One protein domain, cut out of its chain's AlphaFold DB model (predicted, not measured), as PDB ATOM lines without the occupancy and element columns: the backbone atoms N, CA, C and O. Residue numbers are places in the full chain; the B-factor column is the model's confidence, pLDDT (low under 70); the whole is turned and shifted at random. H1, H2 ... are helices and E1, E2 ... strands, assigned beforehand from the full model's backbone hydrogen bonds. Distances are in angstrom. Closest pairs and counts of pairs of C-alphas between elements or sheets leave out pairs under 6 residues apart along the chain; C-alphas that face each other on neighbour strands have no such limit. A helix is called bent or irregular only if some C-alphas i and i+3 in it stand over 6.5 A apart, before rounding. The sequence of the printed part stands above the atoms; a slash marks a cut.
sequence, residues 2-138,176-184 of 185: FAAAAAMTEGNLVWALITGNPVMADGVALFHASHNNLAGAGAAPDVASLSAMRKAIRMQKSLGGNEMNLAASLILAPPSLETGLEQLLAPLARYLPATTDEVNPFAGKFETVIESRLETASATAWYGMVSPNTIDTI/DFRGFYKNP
ATOM      1  N   PHE A   2     170.642 184.536 273.112       83.44
ATOM      2  CA  PHE A   2     169.756 185.397 272.305       83.44
ATOM      3  C   PHE A   2     170.472 186.480 271.477       83.44
ATOM      4  O   PHE A   2     170.125 186.672 270.320       83.44
ATOM      5  N   ALA A   3     171.510 187.129 272.017       84.19
ATOM      6  CA  ALA A   3     172.270 188.144 271.278       84.19
ATOM      7  C   ALA A   3     172.972 187.582 270.024       84.19
ATOM      8  O   ALA A   3     172.966 188.216 268.976       84.19
ATOM      9  N   ALA A   4     173.525 186.367 270.107       87.38
ATOM     10  CA  ALA A   4     174.169 185.716 268.965       87.38
ATOM     11  C   ALA A   4     173.149 185.330 267.878       87.38
ATOM     12  O   ALA A   4     173.405 185.526 266.695       87.38
ATOM     13  N   ALA A   5     171.972 184.836 268.279       87.38
ATOM     14  CA  ALA A   5     170.885 184.531 267.348       87.38
ATOM     15  C   ALA A   5     170.330 185.796 266.669       87.38
ATOM     16  O   ALA A   5     170.033 185.771 265.474       87.38
ATOM     17  N   ALA A   6     170.241 186.907 267.407       87.19
ATOM     18  CA  ALA A   6     169.867 188.207 266.862       87.19
ATOM     19  C   ALA A   6     170.867 188.654 265.786       87.19
ATOM     20  O   ALA A   6     170.469 188.813 264.637       87.19
ATOM     21  N   ALA A   7     172.163 188.712 266.107       88.12
ATOM     22  CA  ALA A   7     173.209 189.088 265.147       88.12
ATOM     23  C   ALA A   7     173.236 188.172 263.906       88.12
ATOM     24  O   ALA A   7     173.415 188.631 262.778       88.12
ATOM     25  N   MET A   8     173.005 186.866 264.086       90.38
ATOM     26  CA  MET A   8     172.898 185.931 262.964       90.38
ATOM     27  C   MET A   8     171.689 186.237 262.072       90.38
ATOM     28  O   MET A   8     171.807 186.135 260.852       90.38
ATOM     29  N   THR A   9     170.558 186.633 262.660       90.62
ATOM     30  CA  THR A   9     169.348 187.032 261.926       90.62
ATOM     31  C   THR A   9     169.591 188.302 261.112       90.62
ATOM     32  O   THR A   9     169.267 188.321 259.927       90.62
ATOM     33  N   GLU A  10     170.225 189.321 261.700       90.75
ATOM     34  CA  GLU A  10     170.584 190.561 260.994       90.75
ATOM     35  C   GLU A  10     171.530 190.277 259.817       90.75
ATOM     36  O   GLU A  10     171.274 190.691 258.688       90.75
ATOM     37  N   GLY A  11     172.581 189.482 260.051       91.81
ATOM     38  CA  GLY A  11     173.510 189.086 258.992       91.81
ATOM     39  C   GLY A  11     172.838 188.262 257.890       91.81
ATOM     40  O   GLY A  11     173.073 188.512 256.710       91.81
ATOM     41  N   ASN A  12     171.973 187.305 258.248       93.38
ATOM     42  CA  ASN A  12     171.218 186.509 257.271       93.38
ATOM     43  C   ASN A  12     170.362 187.409 256.375       93.38
ATOM     44  O   ASN A  12     170.303 187.175 255.171       93.38
ATOM     45  N   LEU A  13     169.726 188.430 256.951       93.56
ATOM     46  CA  LEU A  13     168.876 189.360 256.219       93.56
ATOM     47  C   LEU A  13     169.672 190.142 255.167       93.56
ATOM     48  O   LEU A  13     169.270 190.183 254.007       93.56
ATOM     49  N   VAL A  14     170.828 190.699 255.541       93.31
ATOM     50  CA  VAL A  14     171.691 191.460 254.619       93.31
ATOM     51  C   VAL A  14     172.262 190.563 253.516       93.31
ATOM     52  O   VAL A  14     172.172 190.889 252.333       93.31
ATOM     53  N   TRP A  15     172.804 189.395 253.868       94.81
ATOM     54  CA  TRP A  15     173.388 188.483 252.878       94.81
ATOM     55  C   TRP A  15     172.350 187.854 251.943       94.81
ATOM     56  O   TRP A  15     172.669 187.550 250.790       94.81
ATOM     57  N   ALA A  16     171.104 187.700 252.394       94.38
ATOM     58  CA  ALA A  16     170.004 187.268 251.539       94.38
ATOM     59  C   ALA A  16     169.684 188.293 250.439       94.38
ATOM     60  O   ALA A  16     169.281 187.892 249.352       94.38
ATOM     61  N   LEU A  17     169.919 189.592 250.660       94.75
ATOM     62  CA  LEU A  17     169.759 190.607 249.612       94.75
ATOM     63  C   LEU A  17     170.820 190.458 248.514       94.75
ATOM     64  O   LEU A  17     170.509 190.548 247.330       94.75
ATOM     65  N   ILE A  18     172.070 190.180 248.889       94.44
ATOM     66  CA  ILE A  18     173.165 190.014 247.922       94.44
ATOM     67  C   ILE A  18     172.994 188.708 247.135       94.44
ATOM     68  O   ILE A  18     173.078 188.693 245.907       94.44
ATOM     69  N   THR A  19     172.722 187.602 247.826       95.00
ATOM     70  CA  THR A  19     172.604 186.281 247.186       95.00
ATOM     71  C   THR A  19     171.266 186.087 246.470       95.00
ATOM     72  O   THR A  19     171.228 185.461 245.411       95.00
ATOM     73  N   GLY A  20     170.183 186.664 246.998       94.81
ATOM     74  CA  GLY A  20     168.827 186.544 246.465       94.81
ATOM     75  C   GLY A  20     168.537 187.409 245.238       94.81
ATOM     76  O   GLY A  20     167.556 187.145 244.551       94.81
ATOM     77  N   ASN A  21     169.384 188.401 244.935       95.94
ATOM     78  CA  ASN A  21     169.258 189.276 243.765       95.94
ATOM     79  C   ASN A  21     167.844 189.893 243.604       95.94
ATOM     80  O   ASN A  21     167.188 189.663 242.582       95.94
ATOM     81  N   PRO A  22     167.337 190.631 244.612       96.00
ATOM     82  CA  PRO A  22     165.963 191.120 244.628       96.00
ATOM     83  C   PRO A  22     165.696 192.104 243.486       96.00
ATOM     84  O   PRO A  22     166.602 192.778 242.996       96.00
ATOM     85  N   VAL A  23     164.428 192.212 243.091       96.25
ATOM     86  CA  VAL A  23     163.963 193.243 242.156       96.25
ATOM     87  C   VAL A  23     163.954 194.596 242.866       96.25
ATOM     88  O   VAL A  23     163.383 194.727 243.948       96.25
ATOM     89  N   MET A  24     164.603 195.588 242.262       94.12
ATOM     90  CA  MET A  24     164.678 196.955 242.765       94.12
ATOM     91  C   MET A  24     163.449 197.778 242.357       94.12
ATOM     92  O   MET A  24     162.573 197.318 241.624       94.12
ATOM     93  N   ALA A  25     163.371 199.019 242.842       90.25
ATOM     94  CA  ALA A  25     162.240 199.918 242.600       90.25
ATOM     95  C   ALA A  25     161.995 200.244 241.110       90.25
ATOM     96  O   ALA A  25     160.889 200.629 240.742       90.25
ATOM     97  N   ASP A  26     163.003 200.076 240.253       91.62
ATOM     98  CA  ASP A  26     162.907 200.228 238.797       91.62
ATOM     99  C   ASP A  26     162.379 198.973 238.071       91.62
ATOM    100  O   ASP A  26     162.231 198.981 236.849       91.62
ATOM    101  N   GLY A  27     162.061 197.902 238.806       94.75
ATOM    102  CA  GLY A  27     161.559 196.645 238.254       94.75
ATOM    103  C   GLY A  27     162.649 195.716 237.715       94.75
ATOM    104  O   GLY A  27     162.321 194.665 237.159       94.75
ATOM    105  N   VAL A  28     163.929 196.055 237.890       95.94
ATOM    106  CA  VAL A  28     165.070 195.247 237.446       95.94
ATOM    107  C   VAL A  28     165.753 194.602 238.655       95.94
ATOM    108  O   VAL A  28     165.802 195.167 239.744       95.94
ATOM    109  N   ALA A  29     166.260 193.378 238.495       97.12
ATOM    110  CA  ALA A  29     167.018 192.708 239.552       97.12
ATOM    111  C   ALA A  29     168.287 193.499 239.916       97.12
ATOM    112  O   ALA A  29     168.904 194.096 239.035       97.12
ATOM    113  N   LEU A  30     168.698 193.460 241.189       96.31
ATOM    114  CA  LEU A  30     169.879 194.162 241.699       96.31
ATOM    115  C   LEU A  30     171.081 194.029 240.754       96.31
ATOM    116  O   LEU A  30     171.598 195.029 240.263       96.31
ATOM    117  N   PHE A  31     171.482 192.795 240.463       97.56
ATOM    118  CA  PHE A  31     172.522 192.442 239.512       97.56
ATOM    119  C   PHE A  31     171.905 192.124 238.156       97.56
ATOM    120  O   PHE A  31     171.293 191.067 237.966       97.56
ATOM    121  N   HIS A  32     172.095 193.031 237.204       96.81
ATOM    122  CA  HIS A  32     171.547 192.897 235.864       96.81
ATOM    123  C   HIS A  32     172.404 193.625 234.824       96.81
ATOM    124  O   HIS A  32     173.072 194.616 235.119       96.81
ATOM    125  N   ALA A  33     172.346 193.172 233.569       95.44
ATOM    126  CA  ALA A  33     173.078 193.802 232.471       95.44
ATOM    127  C   ALA A  33     172.688 195.283 232.287       95.44
ATOM    128  O   ALA A  33     173.559 196.125 232.097       95.44
ATOM    129  N   SER A  34     171.400 195.623 232.433       94.38
ATOM    130  CA  SER A  34     170.905 197.013 232.354       94.38
ATOM    131  C   SER A  34     171.479 197.935 233.435       94.38
ATOM    132  O   SER A  34     171.584 199.137 233.215       94.38
ATOM    133  N   HIS A  35     171.871 197.381 234.585       95.31
ATOM    134  CA  HIS A  35     172.520 198.116 235.674       95.31
ATOM    135  C   HIS A  35     174.033 198.239 235.481       95.31
ATOM    136  O   HIS A  35     174.703 198.900 236.270       95.31
ATOM    137  N   ASN A  36     174.596 197.615 234.438       95.31
ATOM    138  CA  ASN A  36     176.036 197.561 234.169       95.31
ATOM    139  C   ASN A  36     176.861 197.098 235.385       95.31
ATOM    140  O   ASN A  36     178.010 197.499 235.563       95.31
ATOM    141  N   ASN A  37     176.263 196.258 236.229       96.25
ATOM    142  CA  ASN A  37     176.861 195.749 237.457       96.25
ATOM    143  C   ASN A  37     176.944 194.215 237.485       96.25
ATOM    144  O   ASN A  37     177.182 193.623 238.533       96.25
ATOM    145  N   LEU A  38     176.748 193.566 236.339       97.56
ATOM    146  CA  LEU A  38     176.860 192.123 236.177       97.56
ATOM    147  C   LEU A  38     177.886 191.817 235.086       97.56
ATOM    148  O   LEU A  38     177.792 192.340 233.973       97.56
ATOM    149  N   ALA A  39     178.855 190.962 235.400       96.25
ATOM    150  CA  ALA A  39     179.809 190.458 234.425       96.25
ATOM    151  C   ALA A  39     179.072 189.686 233.320       96.25
ATOM    152  O   ALA A  39     178.263 188.804 233.605       96.25
ATOM    153  N   GLY A  40     179.371 189.997 232.055       90.19
ATOM    154  CA  GLY A  40     178.764 189.306 230.911       90.19
ATOM    155  C   GLY A  40     179.179 187.834 230.786       90.19
ATOM    156  O   GLY A  40     178.445 187.043 230.203       90.19
ATOM    157  N   ALA A  41     180.331 187.468 231.352       91.69
ATOM    158  CA  ALA A  41     180.808 186.098 231.480       91.69
ATOM    159  C   ALA A  41     181.390 185.885 232.883       91.69
ATOM    160  O   ALA A  41     181.989 186.802 233.451       91.69
ATOM    161  N   GLY A  42     181.196 184.681 233.419       92.44
ATOM    162  CA  GLY A  42     181.808 184.242 234.667       92.44
ATOM    163  C   GLY A  42     183.319 184.091 234.529       92.44
ATOM    164  O   GLY A  42     183.803 183.624 233.496       92.44
ATOM    165  N   ALA A  43     184.053 184.560 235.533       94.00
ATOM    166  CA  ALA A  43     185.485 184.334 235.653       94.00
ATOM    167  C   ALA A  43     185.922 184.375 237.121       94.00
ATOM    168  O   ALA A  43     185.441 185.207 237.900       94.00
ATOM    169  N   ALA A  44     186.924 183.563 237.457       93.62
ATOM    170  CA  ALA A  44     187.611 183.637 238.738       93.62
ATOM    171  C   ALA A  44     188.263 185.026 238.961       93.62
ATOM    172  O   ALA A  44     188.529 185.763 237.999       93.62
ATOM    173  N   PRO A  45     188.529 185.418 240.220       93.38
ATOM    174  CA  PRO A  45     189.263 186.642 240.513       93.38
ATOM    175  C   PRO A  45     190.682 186.603 239.930       93.38
ATOM    176  O   PRO A  45     191.501 185.770 240.309       93.38
ATOM    177  N   ASP A  46     190.975 187.532 239.026       91.56
ATOM    178  CA  ASP A  46     192.291 187.751 238.434       91.56
ATOM    179  C   ASP A  46     192.457 189.237 238.061       91.56
ATOM    180  O   ASP A  46     191.568 190.068 238.269       91.56
ATOM    181  N   VAL A  47     193.615 189.608 237.513       89.31
ATOM    182  CA  VAL A  47     193.900 191.002 237.136       89.31
ATOM    183  C   VAL A  47     192.903 191.528 236.091       89.31
ATOM    184  O   VAL A  47     192.503 192.695 236.156       89.31
ATOM    185  N   ALA A  48     192.477 190.699 235.138       92.00
ATOM    186  CA  ALA A  48     191.570 191.101 234.069       92.00
ATOM    187  C   ALA A  48     190.133 191.274 234.588       92.00
ATOM    188  O   ALA A  48     189.495 192.294 234.308       92.00
ATOM    189  N   SER A  49     189.643 190.337 235.398       94.56
ATOM    190  CA  SER A  49     188.294 190.348 235.959       94.56
ATOM    191  C   SER A  49     188.124 191.443 237.019       94.56
ATOM    192  O   SER A  49     187.116 192.157 237.008       94.56
ATOM    193  N   LEU A  50     189.149 191.707 237.841       93.69
ATOM    194  CA  LEU A  50     189.174 192.861 238.750       93.69
ATOM    195  C   LEU A  50     189.274 194.199 238.006       93.69
ATOM    196  O   LEU A  50     188.686 195.198 238.434       93.69
ATOM    197  N   SER A  51     189.977 194.244 236.871       93.62
ATOM    198  CA  SER A  51     190.013 195.438 236.014       93.62
ATOM    199  C   SER A  51     188.649 195.716 235.382       93.62
ATOM    200  O   SER A  51     188.219 196.873 235.344       93.62
ATOM    201  N   ALA A  52     187.941 194.673 234.942       95.19
ATOM    202  CA  ALA A  52     186.583 194.783 234.418       95.19
ATOM    203  C   ALA A  52     185.608 195.298 235.487       95.19
ATOM    204  O   ALA A  52     184.890 196.264 235.227       95.19
ATOM    205  N   MET A  53     185.661 194.749 236.707       95.94
ATOM    206  CA  MET A  53     184.901 195.253 237.858       95.94
ATOM    207  C   MET A  53     185.192 196.735 238.119       95.94
ATOM    208  O   MET A  53     184.275 197.553 238.209       95.94
ATOM    209  N   ARG A  54     186.477 197.110 238.219       94.06
ATOM    210  CA  ARG A  54     186.890 198.499 238.474       94.06
ATOM    211  C   ARG A  54     186.347 199.446 237.406       94.06
ATOM    212  O   ARG A  54     185.897 200.540 237.740       94.06
ATOM    213  N   LYS A  55     186.402 199.041 236.135       94.44
ATOM    214  CA  LYS A  55     185.851 199.816 235.022       94.44
ATOM    215  C   LYS A  55     184.334 199.944 235.141       94.44
ATOM    216  O   LYS A  55     183.836 201.057 235.045       94.44
ATOM    217  N   ALA A  56     183.619 198.846 235.375       95.38
ATOM    218  CA  ALA A  56     182.162 198.846 235.489       95.38
ATOM    219  C   ALA A  56     181.680 199.815 236.577       95.38
ATOM    220  O   ALA A  56     180.844 200.671 236.304       95.38
ATOM    221  N   ILE A  57     182.288 199.760 237.766       95.12
ATOM    222  CA  ILE A  57     181.937 200.634 238.893       95.12
ATOM    223  C   ILE A  57     182.282 202.103 238.606       95.12
ATOM    224  O   ILE A  57     181.468 202.986 238.862       95.12
ATOM    225  N   ARG A  58     183.451 202.394 238.015       94.69
ATOM    226  CA  ARG A  58     183.828 203.778 237.662       94.69
ATOM    227  C   ARG A  58     182.926 204.396 236.596       94.69
ATOM    228  O   ARG A  58     182.752 205.611 236.592       94.69
ATOM    229  N   MET A  59     182.371 203.570 235.712       94.56
ATOM    230  CA  MET A  59     181.488 203.991 234.622       94.56
ATOM    231  C   MET A  59     180.019 204.126 235.045       94.56
ATOM    232  O   MET A  59     179.183 204.475 234.207       94.56
ATOM    233  N   GLN A  60     179.692 203.872 236.315       93.81
ATOM    234  CA  GLN A  60     178.350 204.104 236.832       93.81
ATOM    235  C   GLN A  60     177.983 205.588 236.751       93.81
ATOM    236  O   GLN A  60     178.787 206.484 237.040       93.81
ATOM    237  N   LYS A  61     176.739 205.835 236.341       92.81
ATOM    238  CA  LYS A  61     176.182 207.175 236.167       92.81
ATOM    239  C   LYS A  61     175.083 207.423 237.183       92.81
ATOM    240  O   LYS A  61     174.331 206.515 237.537       92.81
ATOM    241  N   SER A  62     174.965 208.674 237.606       89.62
ATOM    242  CA  SER A  62     173.835 209.106 238.419       89.62
ATOM    243  C   SER A  62     172.538 209.052 237.609       89.62
ATOM    244  O   SER A  62     172.553 208.950 236.380       89.62
ATOM    245  N   LEU A  63     171.399 209.194 238.289       85.56
ATOM    246  CA  LEU A  63     170.092 209.270 237.630       85.56
ATOM    247  C   LEU A  63     170.015 210.412 236.595       85.56
ATOM    248  O   LEU A  63     169.326 210.290 235.589       85.56
ATOM    249  N   GLY A  64     170.763 211.498 236.817       86.44
ATOM    250  CA  GLY A  64     170.883 212.623 235.882       86.44
ATOM    251  C   GLY A  64     171.879 212.400 234.737       86.44
ATOM    252  O   GLY A  64     172.123 213.322 233.968       86.44
ATOM    253  N   GLY A  65     172.492 211.215 234.634       88.50
ATOM    254  CA  GLY A  65     173.465 210.872 233.593       88.50
ATOM    255  C   GLY A  65     174.892 211.367 233.845       88.50
ATOM    256  O   GLY A  65     175.755 211.164 232.988       88.50
ATOM    257  N   ASN A  66     175.157 211.980 235.002       91.00
ATOM    258  CA  ASN A  66     176.483 212.486 235.359       91.00
ATOM    259  C   ASN A  66     177.406 211.352 235.814       91.00
ATOM    260  O   ASN A  66     176.965 210.398 236.459       91.00
ATOM    261  N   GLU A  67     178.695 211.482 235.514       91.19
ATOM    262  CA  GLU A  67     179.723 210.556 235.991       91.19
ATOM    263  C   GLU A  67     179.889 210.675 237.510       91.19
ATOM    264  O   GLU A  67     179.972 211.778 238.050       91.19
ATOM    265  N   MET A  68     179.936 209.535 238.205       90.81
ATOM    266  CA  MET A  68     180.099 209.493 239.666       90.81
ATOM    267  C   MET A  68     181.534 209.173 240.096       90.81
ATOM    268  O   MET A  68     181.916 209.472 241.224       90.81
ATOM    269  N   ASN A  69     182.328 208.561 239.207       91.62
ATOM    270  CA  ASN A  69     183.708 208.131 239.457       91.62
ATOM    271  C   ASN A  69     183.873 207.310 240.754       91.62
ATOM    272  O   ASN A  69     184.827 207.496 241.516       91.62
ATOM    273  N   LEU A  70     182.935 206.392 241.003       93.81
ATOM    274  CA  LEU A  70     182.975 205.502 242.160       93.81
ATOM    275  C   LEU A  70     184.172 204.550 242.081       93.81
ATOM    276  O   LEU A  70     184.615 204.160 241.000       93.81
ATOM    277  N   ALA A  71     184.683 204.132 243.235       93.31
ATOM    278  CA  ALA A  71     185.768 203.165 243.323       93.31
ATOM    279  C   ALA A  71     185.371 202.011 244.244       93.31
ATOM    280  O   ALA A  71     185.018 202.234 245.398       93.31
ATOM    281  N   ALA A  72     185.467 200.776 243.741       93.56
ATOM    282  CA  ALA A  72     185.380 199.600 244.599       93.56
ATOM    283  C   ALA A  72     186.473 199.648 245.666       93.56
ATOM    284  O   ALA A  72     187.627 199.970 245.366       93.56
ATOM    285  N   SER A  73     186.096 199.281 246.883       93.44
ATOM    286  CA  SER A  73     187.004 199.131 248.018       93.44
ATOM    287  C   SER A  73     186.882 197.763 248.677       93.44
ATOM    288  O   SER A  73     187.829 197.351 249.331       93.44
ATOM    289  N   LEU A  74     185.763 197.055 248.484       94.69
ATOM    290  CA  LEU A  74     185.528 195.735 249.058       94.69
ATOM    291  C   LEU A  74     185.367 194.674 247.968       94.69
ATOM    292  O   LEU A  74     184.765 194.928 246.920       94.69
ATOM    293  N   ILE A  75     185.869 193.475 248.252       96.00
ATOM    294  CA  ILE A  75     185.592 192.248 247.507       96.00
ATOM    295  C   ILE A  75     184.913 191.273 248.463       96.00
ATOM    296  O   ILE A  75     185.465 190.949 249.510       96.00
ATOM    297  N   LEU A  76     183.725 190.802 248.098       96.25
ATOM    298  CA  LEU A  76     182.987 189.790 248.849       96.25
ATOM    299  C   LEU A  76     183.113 188.460 248.111       96.25
ATOM    300  O   LEU A  76     182.801 188.391 246.917       96.25
ATOM    301  N   ALA A  77     183.560 187.413 248.797       97.00
ATOM    302  CA  ALA A  77     183.803 186.127 248.158       97.00
ATOM    303  C   ALA A  77     183.508 184.930 249.078       97.00
ATOM    304  O   ALA A  77     183.564 185.051 250.305       97.00
ATOM    305  N   PRO A  78     183.185 183.766 248.494       97.38
ATOM    306  CA  PRO A  78     183.104 182.508 249.218       97.38
ATOM    307  C   PRO A  78     184.502 182.032 249.679       97.38
ATOM    308  O   PRO A  78     185.496 182.319 249.001       97.38
ATOM    309  N   PRO A  79     184.593 181.273 250.789       96.88
ATOM    310  CA  PRO A  79     185.810 180.598 251.253       96.88
ATOM    311  C   PRO A  79     186.580 179.849 250.159       96.88
ATOM    312  O   PRO A  79     187.808 179.890 250.141       96.88
ATOM    313  N   SER A  80     185.894 179.228 249.193       95.81
ATOM    314  CA  SER A  80     186.536 178.544 248.058       95.81
ATOM    315  C   SER A  80     187.474 179.432 247.219       95.81
ATOM    316  O   SER A  80     188.376 178.916 246.557       95.81
ATOM    317  N   LEU A  81     187.304 180.760 247.245       95.00
ATOM    318  CA  LEU A  81     188.137 181.720 246.508       95.00
ATOM    319  C   LEU A  81     189.148 182.468 247.393       95.00
ATOM    320  O   LEU A  81     189.955 183.241 246.871       95.00
ATOM    321  N   GLU A  82     189.125 182.244 248.708       93.81
ATOM    322  CA  GLU A  82     189.903 182.993 249.702       93.81
ATOM    323  C   GLU A  82     191.403 182.953 249.404       93.81
ATOM    324  O   GLU A  82     192.018 183.996 249.197       93.81
ATOM    325  N   THR A  83     191.984 181.759 249.266       90.62
ATOM    326  CA  THR A  83     193.427 181.611 249.017       90.62
ATOM    327  C   THR A  83     193.868 182.278 247.710       90.62
ATOM    328  O   THR A  83     194.944 182.876 247.653       90.62
ATOM    329  N   GLY A  84     193.048 182.206 246.656       89.50
ATOM    330  CA  GLY A  84     193.342 182.861 245.378       89.50
ATOM    331  C   GLY A  84     193.334 184.386 245.505       89.50
ATOM    332  O   GLY A  84     194.237 185.056 245.004       89.50
ATOM    333  N   LEU A  85     192.362 184.934 246.239       90.75
ATOM    334  CA  LEU A  85     192.277 186.365 246.529       90.75
ATOM    335  C   LEU A  85     193.415 186.849 247.427       90.75
ATOM    336  O   LEU A  85     193.977 187.908 247.163       90.75
ATOM    337  N   GLU A  86     193.798 186.089 248.449       89.38
ATOM    338  CA  GLU A  86     194.938 186.431 249.304       89.38
ATOM    339  C   GLU A  86     196.235 186.513 248.499       89.38
ATOM    340  O   GLU A  86     196.988 187.475 248.640       89.38
ATOM    341  N   GLN A  87     196.480 185.550 247.605       85.69
ATOM    342  CA  GLN A  87     197.635 185.581 246.706       85.69
ATOM    343  C   GLN A  87     197.573 186.775 245.745       85.69
ATOM    344  O   GLN A  87     198.580 187.451 245.530       85.69
ATOM    345  N   LEU A  88     196.388 187.068 245.203       86.19
ATOM    346  CA  LEU A  88     196.154 188.177 244.279       86.19
ATOM    347  C   LEU A  88     196.170 189.556 244.958       86.19
ATOM    348  O   LEU A  88     196.341 190.563 244.286       86.19
ATOM    349  N   LEU A  89     195.976 189.666 246.266       86.31
ATOM    350  CA  LEU A  89     195.948 190.965 246.954       86.31
ATOM    351  C   LEU A  89     197.146 191.163 247.884       86.31
ATOM    352  O   LEU A  89     197.343 192.271 248.399       86.31
ATOM    353  N   ALA A  90     197.974 190.127 248.042       80.25
ATOM    354  CA  ALA A  90     199.202 190.164 248.813       80.25
ATOM    355  C   ALA A  90     200.112 191.327 248.367       80.25
ATOM    356  O   ALA A  90     200.355 191.519 247.171       80.25
ATOM    357  N   PRO A  91     200.670 192.101 249.317       67.38
ATOM    358  CA  PRO A  91     201.655 193.128 249.011       67.38
ATOM    359  C   PRO A  91     202.877 192.543 248.293       67.38
ATOM    360  O   PRO A  91     203.460 191.552 248.739       67.38
ATOM    361  N   LEU A  92     203.325 193.229 247.235       61.81
ATOM    362  CA  LEU A  92     204.496 192.878 246.413       61.81
ATOM    363  C   LEU A  92     205.806 192.709 247.201       61.81
ATOM    364  O   LEU A  92     206.760 192.144 246.686       61.81
ATOM    365  N   ALA A  93     205.869 193.134 248.466       54.03
ATOM    366  CA  ALA A  93     207.047 192.973 249.318       54.03
ATOM    367  C   ALA A  93     207.489 191.505 249.529       54.03
ATOM    368  O   ALA A  93     208.570 191.275 250.064       54.03
ATOM    369  N   ARG A  94     206.678 190.513 249.125       50.75
ATOM    370  CA  ARG A  94     207.012 189.080 249.206       50.75
ATOM    371  C   ARG A  94     207.587 188.460 247.928       50.75
ATOM    372  O   ARG A  94     208.115 187.357 248.018       50.75
ATOM    373  N   TYR A  95     207.546 189.143 246.783       55.72
ATOM    374  CA  TYR A  95     208.072 188.631 245.513       55.72
ATOM    375  C   TYR A  95     208.752 189.763 244.744       55.72
ATOM    376  O   TYR A  95     208.104 190.752 244.426       55.72
ATOM    377  N   LEU A  96     210.049 189.631 244.437       62.44
ATOM    378  CA  LEU A  96     210.682 190.478 243.424       62.44
ATOM    379  C   LEU A  96     210.181 189.992 242.056       62.44
ATOM    380  O   LEU A  96     210.571 188.891 241.661       62.44
ATOM    381  N   PRO A  97     209.323 190.747 241.350       63.97
ATOM    382  CA  PRO A  97     208.920 190.361 240.009       63.97
ATOM    383  C   PRO A  97     210.146 190.439 239.093       63.97
ATOM    384  O   PRO A  97     210.917 191.402 239.157       63.97
ATOM    385  N   ALA A  98     210.344 189.422 238.261       71.56
ATOM    386  CA  ALA A  98     211.416 189.397 237.274       71.56
ATOM    387  C   ALA A  98     211.083 190.306 236.080       71.56
ATOM    388  O   ALA A  98     211.990 190.809 235.413       71.56
ATOM    389  N   THR A  99     209.791 190.539 235.825       72.88
ATOM    390  CA  THR A  99     209.298 191.383 234.729       72.88
ATOM    391  C   THR A  99     208.202 192.353 235.183       72.88
ATOM    392  O   THR A  99     207.535 192.150 236.193       72.88
ATOM    393  N   THR A 100     207.995 193.439 234.434       68.50
ATOM    394  CA  THR A 100     206.957 194.441 234.744       68.50
ATOM    395  C   THR A 100     205.538 193.871 234.658       68.50
ATOM    396  O   THR A 100     204.665 194.319 235.398       68.50
ATOM    397  N   ASP A 101     205.320 192.856 233.821       70.25
ATOM    398  CA  ASP A 101     204.014 192.210 233.632       70.25
ATOM    399  C   ASP A 101     203.589 191.354 234.841       70.25
ATOM    400  O   ASP A 101     202.408 191.068 235.021       70.25
ATOM    401  N   GLU A 102     204.536 190.992 235.713       66.81
ATOM    402  CA  GLU A 102     204.284 190.258 236.963       66.81
ATOM    403  C   GLU A 102     203.907 191.189 238.131       66.81
ATOM    404  O   GLU A 102     203.543 190.727 239.216       66.81
ATOM    405  N   VAL A 103     203.986 192.512 237.939       72.75
ATOM    406  CA  VAL A 103     203.626 193.484 238.974       72.75
ATOM    407  C   VAL A 103     202.113 193.539 239.112       72.75
ATOM    408  O   VAL A 103     201.397 194.059 238.260       72.75
ATOM    409  N   ASN A 104     201.620 193.064 240.248       72.31
ATOM    410  CA  ASN A 104     200.205 193.099 240.558       72.31
ATOM    411  C   ASN A 104     199.719 194.523 240.923       72.31
ATOM    412  O   ASN A 104     200.105 195.054 241.971       72.31
ATOM    413  N   PRO A 105     198.819 195.140 240.130       78.19
ATOM    414  CA  PRO A 105     198.355 196.510 240.362       78.19
ATOM    415  C   PRO A 105     197.279 196.624 241.460       78.19
ATOM    416  O   PRO A 105     196.848 197.734 241.793       78.19
ATOM    417  N   PHE A 106     196.802 195.497 241.996       80.38
ATOM    418  CA  PHE A 106     195.725 195.428 242.987       80.38
ATOM    419  C   PHE A 106     196.206 195.148 244.411       80.38
ATOM    420  O   PHE A 106     195.395 195.188 245.336       80.38
ATOM    421  N   ALA A 107     197.512 194.944 244.601       76.62
ATOM    422  CA  ALA A 107     198.116 194.712 245.905       76.62
ATOM    423  C   ALA A 107     197.682 195.779 246.933       76.62
ATOM    424  O   ALA A 107     197.909 196.979 246.742       76.62
ATOM    425  N   GLY A 108     197.019 195.336 248.007       76.62
ATOM    426  CA  GLY A 108     196.513 196.193 249.087       76.62
ATOM    427  C   GLY A 108     195.452 197.231 248.685       76.62
ATOM    428  O   GLY A 108     195.282 198.221 249.394       76.62
ATOM    429  N   LYS A 109     194.775 197.073 247.538       84.25
ATOM    430  CA  LYS A 109     193.758 198.033 247.058       84.25
ATOM    431  C   LYS A 109     192.331 197.716 247.494       84.25
ATOM    432  O   LYS A 109     191.495 198.614 247.427       84.25
ATOM    433  N   PHE A 110     192.061 196.477 247.887       89.94
ATOM    434  CA  PHE A 110     190.734 196.022 248.280       89.94
ATOM    435  C   PHE A 110     190.785 195.334 249.639       89.94
ATOM    436  O   PHE A 110     191.753 194.643 249.953       89.94
ATOM    437  N   GLU A 111     189.726 195.523 250.413       92.06
ATOM    438  CA  GLU A 111     189.427 194.745 251.604       92.06
ATOM    439  C   GLU A 111     188.611 193.515 251.202       92.06
ATOM    440  O   GLU A 111     187.597 193.633 250.511       92.06
ATOM    441  N   THR A 112     189.060 192.332 251.611       93.00
ATOM    442  CA  THR A 112     188.367 191.080 251.306       93.00
ATOM    443  C   THR A 112     187.470 190.689 252.471       93.00
ATOM    444  O   THR A 112     187.940 190.556 253.598       93.00
ATOM    445  N   VAL A 113     186.190 190.462 252.191       95.00
ATOM    446  CA  VAL A 113     185.215 189.920 253.141       95.00
ATOM    447  C   VAL A 113     184.851 188.515 252.685       95.00
ATOM    448  O   VAL A 113     184.183 188.326 251.666       95.00
ATOM    449  N   ILE A 114     185.315 187.527 253.444       96.12
ATOM    450  CA  ILE A 114     185.009 186.119 253.205       96.12
ATOM    451  C   ILE A 114     183.803 185.724 254.048       96.12
ATOM    452  O   ILE A 114     183.802 185.920 255.262       96.12
ATOM    453  N   GLU A 115     182.778 185.162 253.409       95.50
ATOM    454  CA  GLU A 115     181.536 184.789 254.088       95.50
ATOM    455  C   GLU A 115     181.051 183.395 253.670       95.50
ATOM    456  O   GLU A 115     180.798 183.117 252.498       95.50
ATOM    457  N   SER A 116     180.816 182.526 254.657       94.81
ATOM    458  CA  SER A 116     180.334 181.147 254.445       94.81
ATOM    459  C   SER A 116     178.960 181.056 253.764       94.81
ATOM    460  O   SER A 116     178.679 180.108 253.029       94.81
ATOM    461  N   ARG A 117     178.095 182.058 253.955       94.25
ATOM    462  CA  ARG A 117     176.791 182.138 253.278       94.25
ATOM    463  C   ARG A 117     176.938 182.298 251.765       94.25
ATOM    464  O   ARG A 117     176.080 181.815 251.030       94.25
ATOM    465  N   LEU A 118     178.023 182.926 251.298       95.38
ATOM    466  CA  LEU A 118     178.320 183.012 249.871       95.38
ATOM    467  C   LEU A 118     178.696 181.643 249.304       95.38
ATOM    468  O   LEU A 118     178.204 181.320 248.234       95.38
ATOM    469  N   GLU A 119     179.438 180.809 250.045       96.00
ATOM    470  CA  GLU A 119     179.750 179.423 249.636       96.00
ATOM    471  C   GLU A 119     178.480 178.631 249.331       96.00
ATOM    472  O   GLU A 119     178.366 177.965 248.307       96.00
ATOM    473  N   THR A 120     177.503 178.740 250.235       94.25
ATOM    474  CA  THR A 120     176.237 178.005 250.133       94.25
ATOM    475  C   THR A 120     175.418 178.475 248.929       94.25
ATOM    476  O   THR A 120     174.710 177.679 248.319       94.25
ATOM    477  N   ALA A 121     175.512 179.761 248.574       94.00
ATOM    478  CA  ALA A 121     174.838 180.314 247.405       94.00
ATOM    479  C   ALA A 121     175.572 179.986 246.092       94.00
ATOM    480  O   ALA A 121     174.934 179.652 245.095       94.00
ATOM    481  N   SER A 122     176.899 180.108 246.073       95.25
ATOM    482  CA  SER A 122     177.775 179.751 244.958       95.25
ATOM    483  C   SER A 122     179.242 179.779 245.399       95.25
ATOM    484  O   SER A 122     179.752 180.817 245.812       95.25
ATOM    485  N   ALA A 123     179.946 178.665 245.203       95.00
ATOM    486  CA  ALA A 123     181.381 178.543 245.471       95.00
ATOM    487  C   ALA A 123     182.276 179.364 244.515       95.00
ATOM    488  O   ALA A 123     183.477 179.489 244.748       95.00
ATOM    489  N   THR A 124     181.716 179.902 243.428       96.25
ATOM    490  CA  THR A 124     182.468 180.583 242.360       96.25
ATOM    491  C   THR A 124     182.087 182.051 242.200       96.25
ATOM    492  O   THR A 124     182.909 182.846 241.748       96.25
ATOM    493  N   ALA A 125     180.863 182.442 242.565       97.00
ATOM    494  CA  ALA A 125     180.419 183.820 242.413       97.00
ATOM    495  C   ALA A 125     181.081 184.741 243.441       97.00
ATOM    496  O   ALA A 125     181.142 184.438 244.630       97.00
ATOM    497  N   TRP A 126     181.500 185.918 242.988       97.06
ATOM    498  CA  TRP A 126     182.116 186.938 243.828       97.06
ATOM    499  C   TRP A 126     181.605 188.329 243.460       97.06
ATOM    500  O   TRP A 126     181.042 188.558 242.382       97.06
ATOM    501  N   TYR A 127     181.772 189.267 244.387       97.38
ATOM    502  CA  TYR A 127     181.140 190.576 244.317       97.38
ATOM    503  C   TYR A 127     182.149 191.683 244.589       97.38
ATOM    504  O   TYR A 127     183.008 191.566 245.458       97.38
ATOM    505  N   GLY A 128     182.021 192.777 243.850       96.44
ATOM    506  CA  GLY A 128     182.694 194.037 244.121       96.44
ATOM    507  C   GLY A 128     181.739 195.008 244.784       96.44
ATOM    508  O   GLY A 128     180.584 195.113 244.369       96.44
ATOM    509  N   MET A 129     182.221 195.744 245.778       95.94
ATOM    510  CA  MET A 129     181.415 196.744 246.464       95.94
ATOM    511  C   MET A 129     182.210 198.026 246.733       95.94
ATOM    512  O   MET A 129     183.411 198.019 247.030       95.94
ATOM    513  N   VAL A 130     181.528 199.156 246.581       95.44
ATOM    514  CA  VAL A 130     182.008 200.484 246.968       95.44
ATOM    515  C   VAL A 130     181.781 200.676 248.466       95.44
ATOM    516  O   VAL A 130     180.800 200.188 249.016       95.44
ATOM    517  N   SER A 131     182.680 201.397 249.137       91.38
ATOM    518  CA  SER A 131     182.519 201.704 250.558       91.38
ATOM    519  C   SER A 131     181.156 202.359 250.836       91.38
ATOM    520  O   SER A 131     180.810 203.326 250.142       91.38
ATOM    521  N   PRO A 132     180.431 201.925 251.886       85.88
ATOM    522  CA  PRO A 132     179.163 202.541 252.280       85.88
ATOM    523  C   PRO A 132     179.318 204.023 252.665       85.88
ATOM    524  O   PRO A 132     178.364 204.786 252.598       85.88
ATOM    525  N   ASN A 133     180.539 204.473 252.990       87.81
ATOM    526  CA  ASN A 133     180.830 205.886 253.254       87.81
ATOM    527  C   ASN A 133     180.812 206.762 251.987       87.81
ATOM    528  O   ASN A 133     180.808 207.985 252.089       87.81
ATOM    529  N   THR A 134     180.889 206.158 250.797       89.12
ATOM    530  CA  THR A 134     180.895 206.878 249.510       89.12
ATOM    531  C   THR A 134     179.519 206.875 248.860       89.12
ATOM    532  O   THR A 134     179.100 207.888 248.304       89.12
ATOM    533  N   ILE A 135     178.829 205.737 248.903       89.88
ATOM    534  CA  ILE A 135     177.481 205.579 248.370       89.88
ATOM    535  C   ILE A 135     176.704 204.641 249.281       89.88
ATOM    536  O   ILE A 135     177.190 203.566 249.634       89.88
ATOM    537  N   ASP A 136     175.504 205.064 249.656       89.69
ATOM    538  CA  ASP A 136     174.619 204.227 250.445       89.69
ATOM    539  C   ASP A 136     173.986 203.168 249.532       89.69
ATOM    540  O   ASP A 136     173.563 203.456 248.412       89.69
ATOM    541  N   THR A 137     174.005 201.915 249.972       90.69
ATOM    542  CA  THR A 137     173.772 200.748 249.106       90.69
ATOM    543  C   THR A 137     172.760 199.795 249.702       90.69
ATOM    544  O   THR A 137     171.784 199.447 249.038       90.69
ATOM    545  N   ILE A 138     172.981 199.381 250.946       91.75
ATOM    546  CA  ILE A 138     172.057 198.572 251.732       91.75
ATOM    547  C   ILE A 138     171.683 199.381 252.958       91.75
ATOM    548  O   ILE A 138     172.547 199.741 253.756       91.75
ATOM    549  N   ASP A 176     170.633 201.296 246.264       92.75
ATOM    550  CA  ASP A 176     171.382 201.690 245.065       92.75
ATOM    551  C   ASP A 176     172.224 200.519 244.527       92.75
ATOM    552  O   ASP A 176     173.038 199.925 245.236       92.75
ATOM    553  N   PHE A 177     172.037 200.189 243.244       94.44
ATOM    554  CA  PHE A 177     172.780 199.132 242.553       94.44
ATOM    555  C   PHE A 177     174.181 199.561 242.105       94.44
ATOM    556  O   PHE A 177     175.018 198.705 241.813       94.44
ATOM    557  N   ARG A 178     174.441 200.870 241.996       94.69
ATOM    558  CA  ARG A 178     175.659 201.430 241.382       94.69
ATOM    559  C   ARG A 178     176.903 201.170 242.223       94.69
ATOM    560  O   ARG A 178     178.014 201.153 241.702       94.69
ATOM    561  N   GLY A 179     176.719 200.965 243.525       94.44
ATOM    562  CA  GLY A 179     177.790 200.589 244.441       94.44
ATOM    563  C   GLY A 179     178.201 199.120 244.345       94.44
ATOM    564  O   GLY A 179     179.154 198.732 245.015       94.44
ATOM    565  N   PHE A 180     177.518 198.312 243.530       96.25
ATOM    566  CA  PHE A 180     177.735 196.874 243.441       96.25
ATOM    567  C   PHE A 180     178.286 196.432 242.088       96.25
ATOM    568  O   PHE A 180     178.124 197.093 241.066       96.25
ATOM    569  N   TYR A 181     178.912 195.261 242.091       97.69
ATOM    570  CA  TYR A 181     179.260 194.487 240.910       97.69
ATOM    571  C   TYR A 181     179.212 192.995 241.251       97.69
ATOM    572  O   TYR A 181     179.655 192.606 242.327       97.69
ATOM    573  N   LYS A 182     178.718 192.153 240.343       97.81
ATOM    574  CA  LYS A 182     178.723 190.691 240.478       97.81
ATOM    575  C   LYS A 182     179.450 190.049 239.312       97.81
ATOM    576  O   LYS A 182     179.167 190.348 238.154       97.81
ATOM    577  N   ASN A 183     180.306 189.088 239.627       97.56
ATOM    578  CA  ASN A 183     180.810 188.109 238.682       97.56
ATOM    579  C   ASN A 183     180.264 186.724 239.083       97.56
ATOM    580  O   ASN A 183     180.415 186.340 240.243       97.56
ATOM    581  N   PRO A 184     179.591 185.984 238.182       95.56
ATOM    582  CA  PRO A 184     179.024 184.678 238.519       95.56
ATOM    583  C   PRO A 184     180.073 183.568 238.732       95.56
ATOM    584  O   PRO A 184     179.694 182.490 239.195       95.56
TER     585      PRO A 184
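What this domain is: This is residues 2 to 138 and 176 to 184 of the 185 residues of an uncharacterized protein of Elstera litoralis (UniProt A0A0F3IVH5). A four-stranded sheet, E2, E1, E3 and E4, has helices H2 and H3 over one face, with short H4 near one end of E1, touching both H1 and H3. Residues 2 to 10 of the long helix H1 stick out from this body, and so does the tip of a long loop, residues 96 to 101. The printed part has 146 residues, with four named helices and four named strands in the order H1, H2, E1, H3, E2, H4, E3, E4; the sheet, in the order E2, E1, E3, E4, is mixed. The class is mixed, helices and strands, with 67 residues, under half, in named elements. The whole is compact, with a radius of gyration of the C-alphas of 16.2 A and spans of 50 by 45 by 28 A.

How they stand to each other: Inner strands E1, residues 72 to 77, and E3, residues 126 to 130, are antiparallel at 154 degrees, with N 76 and O 127 within hydrogen-bond range at 2.8 A. Edge strand E2, residues 111 to 114, is parallel to E1 at 19 degrees, with N 75 and O 111 at 2.8 A. Edge strand E4, residues 180 to 183, is antiparallel to E3 at 161 degrees, with N 183 and O 126 at 2.9 A. H2, residues 47 to 58, and H3, residues 79 to 89, are on the same face, giving two layers, helices on one face of a sheet. H2, at a height over the sheet of 9.1 A, lies over E3 and only just over E4, on which 3 of its C-alphas fall; it runs slantwise to the strands, at 36 degrees to E3 on the local plane. Its closest C-alphas to E4 are those of Met 53 and Tyr 181, 6.5 A. H3, at a height of 8.9 A, lies over E2 and E1 and runs along the strands, at 4 degrees to E2 on the local plane. E1, H3 and E2 form a strand-helix-strand unit, two parallel neighbour strands with a helix between, whose crossover is right-handed. H4, residues 116 to 121, only grazes the sheet and touches H3, the closest C-alphas being those of Pro 79 and Ser 116, 6.4 A. H1, residues 2 to 20, touches H4 with residues 15 to 19 alone, at a steep tilt of 39 degrees, the closest C-alphas being those of Thr 19 and Ala 121, 6.4 A. Every O i to N i+4 pair is within hydrogen-bond range in H2 and H4, 14 of 15 in H1 and 5 of 7 in H3.

Where its parts are: E1 is 14.0 A long and E3 13.9 A. H1 begins at C-alpha 2, (169.756, 185.397, 272.305), is 25.9 A long and has a kink of 27 degrees near residue 14. H2 is 16.3 A long; H3, 15.1 A, is irregular, with C-alphas 80 and 83 7.6 A apart. E4 ends at C-alpha 183, (180.810, 188.109, 238.682).

The domain as a whole: The C-alphas farthest apart, those of Phe 2 and Thr 99, are 54.9 A apart. Residues 139 to 175 are not printed, and C-alphas 138 and 176 are 7.4 A apart across the cut. The links H1 to H2, H2 to E1 and H3 to E2 are long. The mean pLDDT of the printed part is 89.9; residues 91 to 97, 100 and 102 are under 70.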